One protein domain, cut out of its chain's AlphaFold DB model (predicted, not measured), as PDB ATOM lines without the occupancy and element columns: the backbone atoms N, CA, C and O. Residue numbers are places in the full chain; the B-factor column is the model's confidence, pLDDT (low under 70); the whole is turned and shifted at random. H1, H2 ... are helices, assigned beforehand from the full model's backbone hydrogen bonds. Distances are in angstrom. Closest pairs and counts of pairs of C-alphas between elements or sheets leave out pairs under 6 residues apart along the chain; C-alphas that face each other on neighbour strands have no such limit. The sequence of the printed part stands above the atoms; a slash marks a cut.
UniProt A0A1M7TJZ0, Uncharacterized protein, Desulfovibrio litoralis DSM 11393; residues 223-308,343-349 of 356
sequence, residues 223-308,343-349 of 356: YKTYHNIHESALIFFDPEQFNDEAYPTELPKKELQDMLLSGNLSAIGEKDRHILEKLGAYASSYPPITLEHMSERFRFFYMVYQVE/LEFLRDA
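This is residues 223 to 308 and 343 to 349 of the 356 residues of an uncharacterized protein of Desulfovibrio litoralis DSM 11393 (UniProt A0A1M7TJZ0). Five helices pack crosswise: the longest, H4, runs away from the side of H3 at about a right angle, and H2 crosses H4. H1 slants past H3 and meets the short H5 with its last residues, while the long link after H1 loops outward past H3. The printed part has 93 residues with five named helices, H1 to H5 in chain order, and no named strand; the class is all helix. It is compact, with a radius of gyration of the C-alphas of 12.6 A, and spans 36 by 29 by 27 A.

H1, residues 223 to 237, begins at C-alpha 223 (39.283, 55.956, 38.500) and is 21.8 A long. H2 is residues 254 to 262, 12.2 A. H3 is residues 270 to 282, 18.1 A. H4, residues 291 to 308, is 25.5 A long and ends at C-alpha 308 (57.820, 39.009, 36.670). H5 is residues 343 to 348, 8.6 A.

H1 touches residues 279 to 282 of H3 at a steep tilt of 41 degrees, opposite ways; the closest C-alphas, of Ser 232 and Leu 279, are 5.5 A apart. Residues 233 to 237 of H1 touch H5, closest at the C-alphas of Phe 237 and Arg 347, 6.6 A. Residues 291 to 294 of H4 touch H3, about perpendicular at 85 degrees, closest at the C-alphas of Glu 277 and Leu 291, 6.5 A. Residues 294 to 302 of H4 touch H2, about perpendicular at 86 degrees, closest at the C-alphas of Leu 260 and Ser 295, 4.9 A. H1 and H2 are apart. In H1, H2, H3, H4 and H5 every O i to N i+4 pair is within hydrogen-bond range.

The C-alphas farthest apart, of Glu 245 and Val 307, are 37.4 A apart. Residues 309 to 342 are not printed, and C-alphas 308 and 343 are 13.5 A apart across this cut. The link from H1 to H2, residues 238 to 253, is long. pLDDT is under 70 at residues 223 to 252 and 283 to 286.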
ATOM      1  N   TYR A 223      38.531  56.216  37.262       43.94
ATOM      2  CA  TYR A 223      39.283  55.956  38.500       43.94
ATOM      3  C   TYR A 223      38.487  55.130  39.512       43.94
ATOM      4  O   TYR A 223      39.038  54.238  40.160       43.94
ATOM      5  N   LYS A 224      37.173  55.370  39.600       44.69
ATOM      6  CA  LYS A 224      36.290  54.597  40.475       44.69
ATOM      7  C   LYS A 224      36.236  53.125  40.053       44.69
ATOM      8  O   LYS A 224      36.332  52.254  40.901       44.69
ATOM      9  N   THR A 225      36.183  52.830  38.753       47.19
ATOM     10  CA  THR A 225      36.142  51.455  38.218       47.19
ATOM     11  C   THR A 225      37.393  50.644  38.562       47.19
ATOM     12  O   THR A 225      37.277  49.468  38.899       47.19
ATOM     13  N   TYR A 226      38.582  51.255  38.579       49.03
ATOM     14  CA  TYR A 226      39.817  50.536  38.914       49.03
ATOM     15  C   TYR A 226      40.031  50.306  40.414       49.03
ATOM     16  O   TYR A 226      40.476  49.223  40.798       49.03
ATOM     17  N   HIS A 227      39.655  51.265  41.270       48.94
ATOM     18  CA  HIS A 227      39.680  51.082  42.732       48.94
ATOM     19  C   HIS A 227      38.812  49.894  43.189       48.94
ATOM     20  O   HIS A 227      39.090  49.199  44.160       48.94
ATOM     21  N   ASN A 228      37.791  49.614  42.402       51.31
ATOM     22  CA  ASN A 228      36.768  48.625  42.646       51.31
ATOM     23  C   ASN A 228      37.143  47.211  42.142       51.31
ATOM     24  O   ASN A 228      36.813  46.203  42.776       51.31
ATOM     25  N   ILE A 229      37.925  47.115  41.058       52.69
ATOM     26  CA  ILE A 229      38.591  45.859  40.659       52.69
ATOM     27  C   ILE A 229      39.544  45.387  41.771       52.69
ATOM     28  O   ILE A 229      39.679  44.184  41.977       52.69
ATOM     29  N   HIS A 230      40.164  46.315  42.507       54.75
ATOM     30  CA  HIS A 230      41.027  46.017  43.653       54.75
ATOM     31  C   HIS A 230      40.262  45.415  44.835       54.75
ATOM     32  O   HIS A 230      40.685  44.380  45.338       54.75
ATOM     33  N   GLU A 231      39.120  45.987  45.229       52.59
ATOM     34  CA  GLU A 231      38.273  45.370  46.260       52.59
ATOM     35  C   GLU A 231      37.782  43.997  45.807       52.59
ATOM     36  O   GLU A 231      37.877  43.038  46.560       52.59
ATOM     37  N   SER A 232      37.363  43.861  44.545       50.69
ATOM     38  CA  SER A 232      36.967  42.560  43.998       50.69
ATOM     39  C   SER A 232      38.114  41.553  44.078       50.69
ATOM     40  O   SER A 232      37.906  40.456  44.582       50.69
ATOM     41  N   ALA A 233      39.321  41.914  43.622       53.44
ATOM     42  CA  ALA A 233      40.508  41.062  43.657       53.44
ATOM     43  C   ALA A 233      40.921  40.705  45.094       53.44
ATOM     44  O   ALA A 233      41.166  39.541  45.379       53.44
ATOM     45  N   LEU A 234      40.933  41.652  46.031       51.97
ATOM     46  CA  LEU A 234      41.202  41.344  47.436       51.97
ATOM     47  C   LEU A 234      40.130  40.425  48.035       51.97
ATOM     48  O   LEU A 234      40.481  39.455  48.697       51.97
ATOM     49  N   ILE A 235      38.847  40.643  47.730       52.75
ATOM     50  CA  ILE A 235      37.765  39.737  48.146       52.75
ATOM     51  C   ILE A 235      37.925  38.347  47.493       52.75
ATOM     52  O   ILE A 235      37.606  37.334  48.115       52.75
ATOM     53  N   PHE A 236      38.471  38.260  46.272       53.91
ATOM     54  CA  PHE A 236      38.807  36.985  45.625       53.91
ATOM     55  C   PHE A 236      39.915  36.205  46.344       53.91
ATOM     56  O   PHE A 236      39.943  34.980  46.211       53.91
ATOM     57  N   PHE A 237      40.840  36.874  47.041       54.22
ATOM     58  CA  PHE A 237      42.095  36.260  47.498       54.22
ATOM     59  C   PHE A 237      42.338  36.301  49.009       54.22
ATOM     60  O   PHE A 237      43.195  35.554  49.482       54.22
ATOM     61  N   ASP A 238      41.579  37.097  49.764       56.38
ATOM     62  CA  ASP A 238      41.629  37.143  51.227       56.38
ATOM     63  C   ASP A 238      40.220  37.310  51.844       56.38
ATOM     64  O   ASP A 238      39.855  38.382  52.340       56.38
ATOM     65  N   PRO A 239      39.385  36.252  51.809       53.66
ATOM     66  CA  PRO A 239      38.026  36.300  52.347       53.66
ATOM     67  C   PRO A 239      37.986  36.486  53.873       53.66
ATOM     68  O   PRO A 239      36.953  36.894  54.401       53.66
ATOM     69  N   GLU A 240      39.086  36.227  54.597       56.28
ATOM     70  CA  GLU A 240      39.148  36.386  56.058       56.28
ATOM     71  C   GLU A 240      39.057  37.858  56.494       56.28
ATOM     72  O   GLU A 240      38.593  38.144  57.599       56.28
ATOM     73  N   GLN A 241      39.433  38.806  55.626       51.94
ATOM     74  CA  GLN A 241      39.301  40.240  55.912       51.94
ATOM     75  C   GLN A 241      37.854  40.753  55.830       51.94
ATOM     76  O   GLN A 241      37.551  41.820  56.366       51.94
ATOM     77  N   PHE A 242      36.941  39.987  55.229       55.44
ATOM     78  CA  PHE A 242      35.539  40.359  55.045       55.44
ATOM     79  C   PHE A 242      34.636  39.453  55.883       55.44
ATOM     80  O   PHE A 242      33.929  38.584  55.382       55.44
ATOM     81  N   ASN A 243      34.653  39.683  57.197       52.00
ATOM     82  CA  ASN A 243      33.948  38.894  58.216       52.00
ATOM     83  C   ASN A 243      32.413  39.109  58.236       52.00
ATOM     84  O   ASN A 243      31.768  38.930  59.268       52.00
ATOM     85  N   ASP A 244      31.834  39.549  57.118       58.59
ATOM     86  CA  ASP A 244      30.389  39.686  56.957       58.59
ATOM     87  C   ASP A 244      29.827  38.326  56.513       58.59
ATOM     88  O   ASP A 244      30.356  37.708  55.587       58.59
ATOM     89  N   GLU A 245      28.737  37.855  57.129       56.06
ATOM     90  CA  GLU A 245      28.109  36.540  56.855       56.06
ATOM     91  C   GLU A 245      27.681  36.347  55.376       56.06
ATOM     92  O   GLU A 245      27.220  35.276  54.978       56.06
ATOM     93  N   ALA A 246      27.823  37.387  54.549       57.72
ATOM     94  CA  ALA A 246      27.489  37.425  53.136       57.72
ATOM     95  C   ALA A 246      28.613  36.968  52.181       57.72
ATOM     96  O   ALA A 246      28.322  36.774  50.993       57.72
ATOM     97  N   TYR A 247      29.859  36.790  52.643       56.19
ATOM     98  CA  TYR A 247      30.978  36.455  51.753       56.19
ATOM     99  C   TYR A 247      31.235  34.943  51.653       56.19
ATOM    100  O   TYR A 247      31.210  34.227  52.656       56.19
ATOM    101  N   PRO A 248      31.480  34.414  50.441       55.84
ATOM    102  CA  PRO A 248      31.877  33.024  50.278       55.84
ATOM    103  C   PRO A 248      33.255  32.806  50.914       55.84
ATOM    104  O   PRO A 248      34.252  33.368  50.478       55.84
ATOM    105  N   THR A 249      33.313  31.954  51.935       54.94
ATOM    106  CA  THR A 249      34.543  31.589  52.659       54.94
ATOM    107  C   THR A 249      35.450  30.620  51.896       54.94
ATOM    108  O   THR A 249      36.564  30.339  52.331       54.94
ATOM    109  N   GLU A 250      35.002  30.090  50.756       59.56
ATOM    110  CA  GLU A 250      35.817  29.231  49.898       59.56
ATOM    111  C   GLU A 250      36.473  30.071  48.799       59.56
ATOM    112  O   GLU A 250      35.790  30.583  47.911       59.56
ATOM    113  N   LEU A 251      37.807  30.176  48.854       56.12
ATOM    114  CA  LEU A 251      38.625  30.730  47.775       56.12
ATOM    115  C   LEU A 251      38.245  30.099  46.421       56.12
ATOM    116  O   LEU A 251      37.899  28.910  46.371       56.12
ATOM    117  N   PRO A 252      38.385  30.842  45.307       61.56
ATOM    118  CA  PRO A 252      38.222  30.294  43.971       61.56
ATOM    119  C   PRO A 252      39.026  29.010  43.819       61.56
ATOM    120  O   PRO A 252      40.245  28.981  43.999       61.56
ATOM    121  N   LYS A 253      38.344  27.928  43.447       79.19
ATOM    122  CA  LYS A 253      39.027  26.703  43.034       79.19
ATOM    123  C   LYS A 253      39.953  27.049  41.869       79.19
ATOM    124  O   LYS A 253      39.599  27.869  41.025       79.19
ATOM    125  N   LYS A 254      41.100  26.372  41.774       84.00
ATOM    126  CA  LYS A 254      42.021  26.463  40.623       84.00
ATOM    127  C   LYS A 254      41.282  26.422  39.272       84.00
ATOM    128  O   LYS A 254      41.635  27.142  38.351       84.00
ATOM    129  N   GLU A 255      40.209  25.640  39.194       88.75
ATOM    130  CA  GLU A 255      39.316  25.556  38.034       88.75
ATOM    131  C   GLU A 255      38.707  26.912  37.631       88.75
ATOM    132  O   GLU A 255      38.679  27.237  36.449       88.75
ATOM    133  N   LEU A 256      38.256  27.731  38.590       86.69
ATOM    134  CA  LEU A 256      37.705  29.063  38.323       86.69
ATOM    135  C   LEU A 256      38.777  30.022  37.806       86.69
ATOM    136  O   LEU A 256      38.533  30.760  36.853       86.69
ATOM    137  N   GLN A 257      39.979  29.966  38.383       87.19
ATOM    138  CA  GLN A 257      41.126  30.708  37.869       87.19
ATOM    139  C   GLN A 257      41.424  30.307  36.415       87.19
ATOM    140  O   GLN A 257      41.539  31.176  35.555       87.19
ATOM    141  N   ASP A 258      41.493  29.009  36.116       90.94
ATOM    142  CA  ASP A 258      41.752  28.506  34.763       90.94
ATOM    143  C   ASP A 258      40.653  28.950  33.771       90.94
ATOM    144  O   ASP A 258      40.940  29.311  32.622       90.94
ATOM    145  N   MET A 259      39.390  29.003  34.206       93.25
ATOM    146  CA  MET A 259      38.270  29.515  33.405       93.25
ATOM    147  C   MET A 259      38.369  31.024  33.135       93.25
ATOM    148  O   MET A 259      38.184  31.449  31.993       93.25
ATOM    149  N   LEU A 260      38.717  31.830  34.145       90.44
ATOM    150  CA  LEU A 260      38.926  33.275  33.990       90.44
ATOM    151  C   LEU A 260      40.118  33.580  33.074       90.44
ATOM    152  O   LEU A 260      40.021  34.458  32.218       90.44
ATOM    153  N   LEU A 261      41.217  32.835  33.208       91.31
ATOM    154  CA  LEU A 261      42.422  33.018  32.396       91.31
ATOM    155  C   LEU A 261      42.244  32.556  30.948       91.31
ATOM    156  O   LEU A 261      42.794  33.167  30.035       91.31
ATOM    157  N   SER A 262      41.465  31.500  30.718       93.81
ATOM    158  CA  SER A 262      41.157  31.030  29.361       93.81
ATOM    159  C   SER A 262      40.090  31.870  28.652       93.81
ATOM    160  O   SER A 262      39.937  31.752  27.437       93.81
ATOM    161  N   GLY A 263      39.347  32.707  29.384       93.12
ATOM    162  CA  GLY A 263      38.183  33.426  28.863       93.12
ATOM    163  C   GLY A 263      36.975  32.519  28.597       93.12
ATOM    164  O   GLY A 263      36.021  32.940  27.946       93.12
ATOM    165  N   ASN A 264      36.981  31.271  29.085       95.62
ATOM    166  CA  ASN A 264      35.857  30.348  28.936       95.62
ATOM    167  C   ASN A 264      34.779  30.609  30.001       95.62
ATOM    168  O   ASN A 264      34.498  29.779  30.866       95.62
ATOM    169  N   LEU A 265      34.147  31.778  29.918       94.75
ATOM    170  CA  LEU A 265      33.167  32.234  30.908       94.75
ATOM    171  C   LEU A 265      31.899  31.375  30.919       94.75
ATOM    172  O   LEU A 265      31.207  31.300  31.929       94.75
ATOM    173  N   SER A 266      31.598  30.688  29.812       96.00
ATOM    174  CA  SER A 266      30.449  29.781  29.707       96.00
ATOM    175  C   SER A 266      30.581  28.515  30.560       96.00
ATOM    176  O   SER A 266      29.569  27.923  30.919       96.00
ATOM    177  N   ALA A 267      31.812  28.116  30.901       95.06
ATOM    178  CA  ALA A 267      32.078  26.962  31.758       95.06
ATOM    179  C   ALA A 267      31.948  27.286  33.255       95.06
ATOM    180  O   ALA A 267      31.878  26.367  34.072       95.06
ATOM    181  N   ILE A 268      31.893  28.573  33.613       92.12
ATOM    182  CA  ILE A 268      31.734  29.013  34.997       92.12
ATOM    183  C   ILE A 268      30.320  28.654  35.457       92.12
ATOM    184  O   ILE A 268      29.329  29.126  34.892       92.12
ATOM    185  N   GLY A 269      30.237  27.814  36.492       92.62
ATOM    186  CA  GLY A 269      28.971  27.388  37.078       92.62
ATOM    187  C   GLY A 269      28.160  28.567  37.617       92.62
ATOM    188  O   GLY A 269      28.713  29.582  38.034       92.62
ATOM    189  N   GLU A 270      26.836  28.421  37.650       92.50
ATOM    190  CA  GLU A 270      25.906  29.489  38.048       92.50
ATOM    191  C   GLU A 270      26.208  30.063  39.444       92.50
ATOM    192  O   GLU A 270      26.161  31.276  39.633       92.50
ATOM    193  N   LYS A 271      26.598  29.210  40.405       88.38
ATOM    194  CA  LYS A 271      26.992  29.636  41.759       88.38
ATOM    195  C   LYS A 271      28.196  30.581  41.729       88.38
ATOM    196  O   LYS A 271      28.145  31.634  42.357       88.38
ATOM    197  N   ASP A 272      29.258  30.197  41.021       87.44
ATOM    198  CA  ASP A 272      30.480  30.997  40.937       87.44
ATOM    199  C   ASP A 272      30.188  32.283  40.177       87.44
ATOM    200  O   ASP A 272      30.441  33.358  40.697       87.44
ATOM    201  N   ARG A 273      29.528  32.196  39.017       90.44
ATOM    202  CA  ARG A 273      29.086  33.357  38.234       90.44
ATOM    203  C   ARG A 273      28.349  34.390  39.086       90.44
ATOM    204  O   ARG A 273      28.713  35.559  39.045       90.44
ATOM    205  N   HIS A 274      27.374  33.962  39.888       87.69
ATOM    206  CA  HIS A 274      26.620  34.854  40.775       87.69
ATOM    207  C   HIS A 274      27.507  35.541  41.823       87.69
ATOM    208  O   HIS A 274      27.275  36.698  42.165       87.69
ATOM    209  N   ILE A 275      28.538  34.854  42.328       84.81
ATOM    210  CA  ILE A 275      29.544  35.458  43.214       84.81
ATOM    211  C   ILE A 275      30.330  36.532  42.451       84.81
ATOM    212  O   ILE A 275      30.412  37.657  42.932       84.81
ATOM    213  N   LEU A 276      30.851  36.220  41.259       84.81
ATOM    214  CA  LEU A 276      31.634  37.159  40.435       84.81
ATOM    215  C   LEU A 276      30.817  38.409  40.084       84.81
ATOM    216  O   LEU A 276      31.300  39.529  40.205       84.81
ATOM    217  N   GLU A 277      29.559  38.223  39.689       86.19
ATOM    218  CA  GLU A 277      28.642  39.312  39.342       86.19
ATOM    219  C   GLU A 277      28.312  40.180  40.559       86.19
ATOM    220  O   GLU A 277      28.295  41.408  40.456       86.19
ATOM    221  N   LYS A 278      28.116  39.570  41.735       83.75
ATOM    222  CA  LYS A 278      27.969  40.320  42.987       83.75
ATOM    223  C   LYS A 278      29.214  41.136  43.299       83.75
ATOM    224  O   LYS A 278      29.069  42.318  43.585       83.75
ATOM    225  N   LEU A 279      30.407  40.543  43.217       78.31
ATOM    226  CA  LEU A 279      31.666  41.266  43.430       78.31
ATOM    227  C   LEU A 279      31.774  42.458  42.475       78.31
ATOM    228  O   LEU A 279      32.031  43.572  42.919       78.31
ATOM    229  N   GLY A 280      31.452  42.256  41.196       78.50
ATOM    230  CA  GLY A 280      31.474  43.315  40.184       78.50
ATOM    231  C   GLY A 280      30.460  44.430  40.420       78.50
ATOM    232  O   GLY A 280      30.713  45.573  40.046       78.50
ATOM    233  N   ALA A 281      29.331  44.121  41.063       79.88
ATOM    234  CA  ALA A 281      28.336  45.105  41.476       79.88
ATOM    235  C   ALA A 281      28.718  45.842  42.774       79.88
ATOM    236  O   ALA A 281      28.402  47.024  42.913       79.88
ATOM    237  N   TYR A 282      29.382  45.163  43.719       71.00
ATOM    238  CA  TYR A 282      29.852  45.743  44.988       71.00
ATOM    239  C   TYR A 282      30.954  46.759  44.803       71.00
ATOM    240  O   TYR A 282      31.013  47.754  45.522       71.00
ATOM    241  N   ALA A 283      31.788  46.484  43.819       66.06
ATOM    242  CA  ALA A 283      32.887  47.277  43.349       66.06
ATOM    243  C   ALA A 283      32.370  48.588  42.727       66.06
ATOM    244  O   ALA A 283      32.651  48.825  41.571       66.06
ATOM    245  N   SER A 284      31.597  49.393  43.473       58.00
ATOM    246  CA  SER A 284      30.926  50.702  43.290       58.00
ATOM    247  C   SER A 284      31.128  51.530  41.998       58.00
ATOM    248  O   SER A 284      31.120  52.768  42.017       58.00
ATOM    249  N   SER A 285      31.318  50.877  40.861       59.84
ATOM    250  CA  SER A 285      31.702  51.439  39.583       59.84
ATOM    251  C   SER A 285      30.455  51.604  38.745       59.84
ATOM    252  O   SER A 285      29.550  50.767  38.745       59.84
ATOM    253  N   TYR A 286      30.389  52.721  38.039       60.47
ATOM    254  CA  TYR A 286      29.348  52.950  37.059       60.47
ATOM    255  C   TYR A 286      30.041  53.150  35.713       60.47
ATOM    256  O   TYR A 286      30.622  54.211  35.522       60.47
ATOM    257  N   PRO A 287      30.030  52.162  34.802       70.06
ATOM    258  CA  PRO A 287      29.215  50.941  34.805       70.06
ATOM    259  C   PRO A 287      29.728  49.825  35.747       70.06
ATOM    260  O   PRO A 287      30.908  49.823  36.108       70.06
ATOM    261  N   PRO A 288      28.864  48.859  36.129       74.75
ATOM    262  CA  PRO A 288      29.278  47.668  36.872       74.75
ATOM    263  C   PRO A 288      30.364  46.892  36.123       74.75
ATOM    264  O   PRO A 288      30.320  46.782  34.893       74.75
ATOM    265  N   ILE A 289      31.314  46.315  36.857       81.69
ATOM    266  CA  ILE A 289      32.332  45.447  36.259       81.69
ATOM    267  C   ILE A 289      31.645  44.151  35.818       81.69
ATOM    268  O   ILE A 289      31.101  43.409  36.635       81.69
ATOM    269  N   THR A 290      31.665  43.877  34.515       89.25
ATOM    270  CA  THR A 290      31.136  42.632  33.955       89.25
ATOM    271  C   THR A 290      32.116  41.483  34.168       89.25
ATOM    272  O   THR A 290      33.309  41.684  34.412       89.25
ATOM    273  N   LEU A 291      31.627  40.253  34.023       89.81
ATOM    274  CA  LEU A 291      32.467  39.061  34.095       89.81
ATOM    275  C   LEU A 291      33.559  39.055  33.006       89.81
ATOM    276  O   LEU A 291      34.679  38.603  33.243       89.81
ATOM    277  N   GLU A 292      33.250  39.597  31.830       91.56
ATOM    278  CA  GLU A 292      34.192  39.788  30.729       91.56
ATOM    279  C   GLU A 292      35.330  40.731  31.132       91.56
ATOM    280  O   GLU A 292      36.497  40.357  31.002       91.56
ATOM    281  N   HIS A 293      35.004  41.893  31.712       87.94
ATOM    282  CA  HIS A 293      36.010  42.835  32.204       87.94
ATOM    283  C   HIS A 293      36.881  42.210  33.303       87.94
ATOM    284  O   HIS A 293      38.100  42.371  33.287       87.94
ATOM    285  N   MET A 294      36.300  41.438  34.231       87.00
ATOM    286  CA  MET A 294      37.092  40.715  35.236       87.00
ATOM    287  C   MET A 294      38.076  39.739  34.593       87.00
ATOM    288  O   MET A 294      39.252  39.729  34.945       87.00
ATOM    289  N   SER A 295      37.619  38.936  33.631       90.38
ATOM    290  CA  SER A 295      38.476  37.988  32.912       90.38
ATOM    291  C   SER A 295      39.593  38.686  32.137       90.38
ATOM    292  O   SER A 295      40.726  38.204  32.114       90.38
ATOM    293  N   GLU A 296      39.322  39.840  31.531       90.38
ATOM    294  CA  GLU A 296      40.342  40.679  30.898       90.38
ATOM    295  C   GLU A 296      41.395  41.159  31.900       90.38
ATOM    296  O   GLU A 296      42.587  40.939  31.671       90.38
ATOM    297  N   ARG A 297      40.983  41.709  33.049       88.81
ATOM    298  CA  ARG A 297      41.920  42.138  34.103       88.81
ATOM    299  C   ARG A 297      42.729  40.979  34.675       88.81
ATOM    300  O   ARG A 297      43.935  41.110  34.847       88.81
ATOM    301  N   PHE A 298      42.107  39.824  34.904       89.56
ATOM    302  CA  PHE A 298      42.806  38.622  35.368       89.56
ATOM    303  C   PHE A 298      43.871  38.157  34.375       89.56
ATOM    304  O   PHE A 298      44.981  37.813  34.780       89.56
ATOM    305  N   ARG A 299      43.559  38.168  33.075       91.88
ATOM    306  CA  ARG A 299      44.533  37.845  32.025       91.88
ATOM    307  C   ARG A 299      45.668  38.862  31.980       91.88
ATOM    308  O   ARG A 299      46.819  38.451  31.863       91.88
ATOM    309  N   PHE A 300      45.367  40.152  32.136       91.38
ATOM    310  CA  PHE A 300      46.386  41.193  32.255       91.38
ATOM    311  C   PHE A 300      47.293  40.954  33.471       91.38
ATOM    312  O   PHE A 300      48.509  40.890  33.322       91.38
ATOM    313  N   PHE A 301      46.749  40.707  34.662       91.62
ATOM    314  CA  PHE A 301      47.577  40.434  35.842       91.62
ATOM    315  C   PHE A 301      48.398  39.153  35.701       91.62
ATOM    316  O   PHE A 301      49.561  39.120  36.098       91.62
ATOM    317  N   TYR A 302      47.835  38.109  35.094       93.19
ATOM    318  CA  TYR A 302      48.565  36.871  34.821       93.19
ATOM    319  C   TYR A 302      49.704  37.071  33.826       93.19
ATOM    320  O   TYR A 302      50.779  36.496  33.975       93.19
ATOM    321  N   MET A 303      49.499  37.930  32.838       94.12
ATOM    322  CA  MET A 303      50.532  38.349  31.908       94.12
ATOM    323  C   MET A 303      51.668  39.096  32.630       94.12
ATOM    324  O   MET A 303      52.837  38.772  32.416       94.12
ATOM    325  N   VAL A 304      51.350  40.036  33.529       93.31
ATOM    326  CA  VAL A 304      52.362  40.729  34.353       93.31
ATOM    327  C   VAL A 304      53.111  39.744  35.248       93.31
ATOM    328  O   VAL A 304      54.339  39.757  35.270       93.31
ATOM    329  N   TYR A 305      52.393  38.829  35.900       94.31
ATOM    330  CA  TYR A 305      52.975  37.731  36.670       94.31
ATOM    331  C   TYR A 305      53.962  36.906  35.838       94.31
ATOM    332  O   TYR A 305      55.075  36.638  36.283       94.31
ATOM    333  N   GLN A 306      53.592  36.519  34.614       94.19
ATOM    334  CA  GLN A 306      54.480  35.763  33.734       94.19
ATOM    335  C   GLN A 306      55.754  36.542  33.403       94.19
ATOM    336  O   GLN A 306      56.831  35.949  33.399       94.19
ATOM    337  N   VAL A 307      55.655  37.851  33.158       94.62
ATOM    338  CA  VAL A 307      56.835  38.702  32.953       94.62
ATOM    339  C   VAL A 307      57.702  38.720  34.212       94.62
ATOM    340  O   VAL A 307      58.892  38.439  34.116       94.62
ATOM    341  N   GLU A 308      57.112  38.965  35.384       93.50
ATOM    342  CA  GLU A 308      57.820  39.009  36.670       93.50
ATOM    343  C   GLU A 308      58.567  37.706  36.977       93.50
ATOM    344  O   GLU A 308      59.744  37.735  37.332       93.50
ATOM    345  N   LEU A 343      48.483  33.352  42.886       84.56
ATOM    346  CA  LEU A 343      47.659  33.841  43.994       84.56
ATOM    347  C   LEU A 343      48.483  34.636  45.011       84.56
ATOM    348  O   LEU A 343      48.062  35.707  45.426       84.56
ATOM    349  N   GLU A 344      49.670  34.149  45.383       87.06
ATOM    350  CA  GLU A 344      50.583  34.903  46.256       87.06
ATOM    351  C   GLU A 344      51.042  36.198  45.585       87.06
ATOM    352  O   GLU A 344      51.083  37.233  46.230       87.06
ATOM    353  N   PHE A 345      51.310  36.162  44.279       89.50
ATOM    354  CA  PHE A 345      51.610  37.355  43.500       89.50
ATOM    355  C   PHE A 345      50.463  38.367  43.537       89.50
ATOM    356  O   PHE A 345      50.709  39.541  43.770       89.50
ATOM    357  N   LEU A 346      49.218  37.927  43.338       85.88
ATOM    358  CA  LEU A 346      48.057  38.807  43.427       85.88
ATOM    359  C   LEU A 346      47.799  39.307  44.844       85.88
ATOM    360  O   LEU A 346      47.224  40.369  44.980       85.88
ATOM    361  N   ARG A 347      48.190  38.580  45.890       83.06
ATOM    362  CA  ARG A 347      48.060  39.047  47.276       83.06
ATOM    363  C   ARG A 347      49.136  40.069  47.637       83.06
ATOM    364  O   ARG A 347      48.859  41.027  48.348       83.06
ATOM    365  N   ASP A 348      50.355  39.842  47.158       84.44
ATOM    366  CA  ASP A 348      51.531  40.639  47.498       84.44
ATOM    367  C   ASP A 348      51.757  41.799  46.504       84.44
ATOM    368  O   ASP A 348      52.685  42.588  46.680       84.44
ATOM    369  N   ALA A 349      50.956  41.885  45.436       82.00
ATOM    370  CA  ALA A 349      51.064  42.949  44.452       82.00
ATOM    371  C   ALA A 349      50.733  44.306  45.075       82.00
ATOM    372  O   ALA A 349      49.791  44.446  45.853       82.00
TER     373      ALA A 349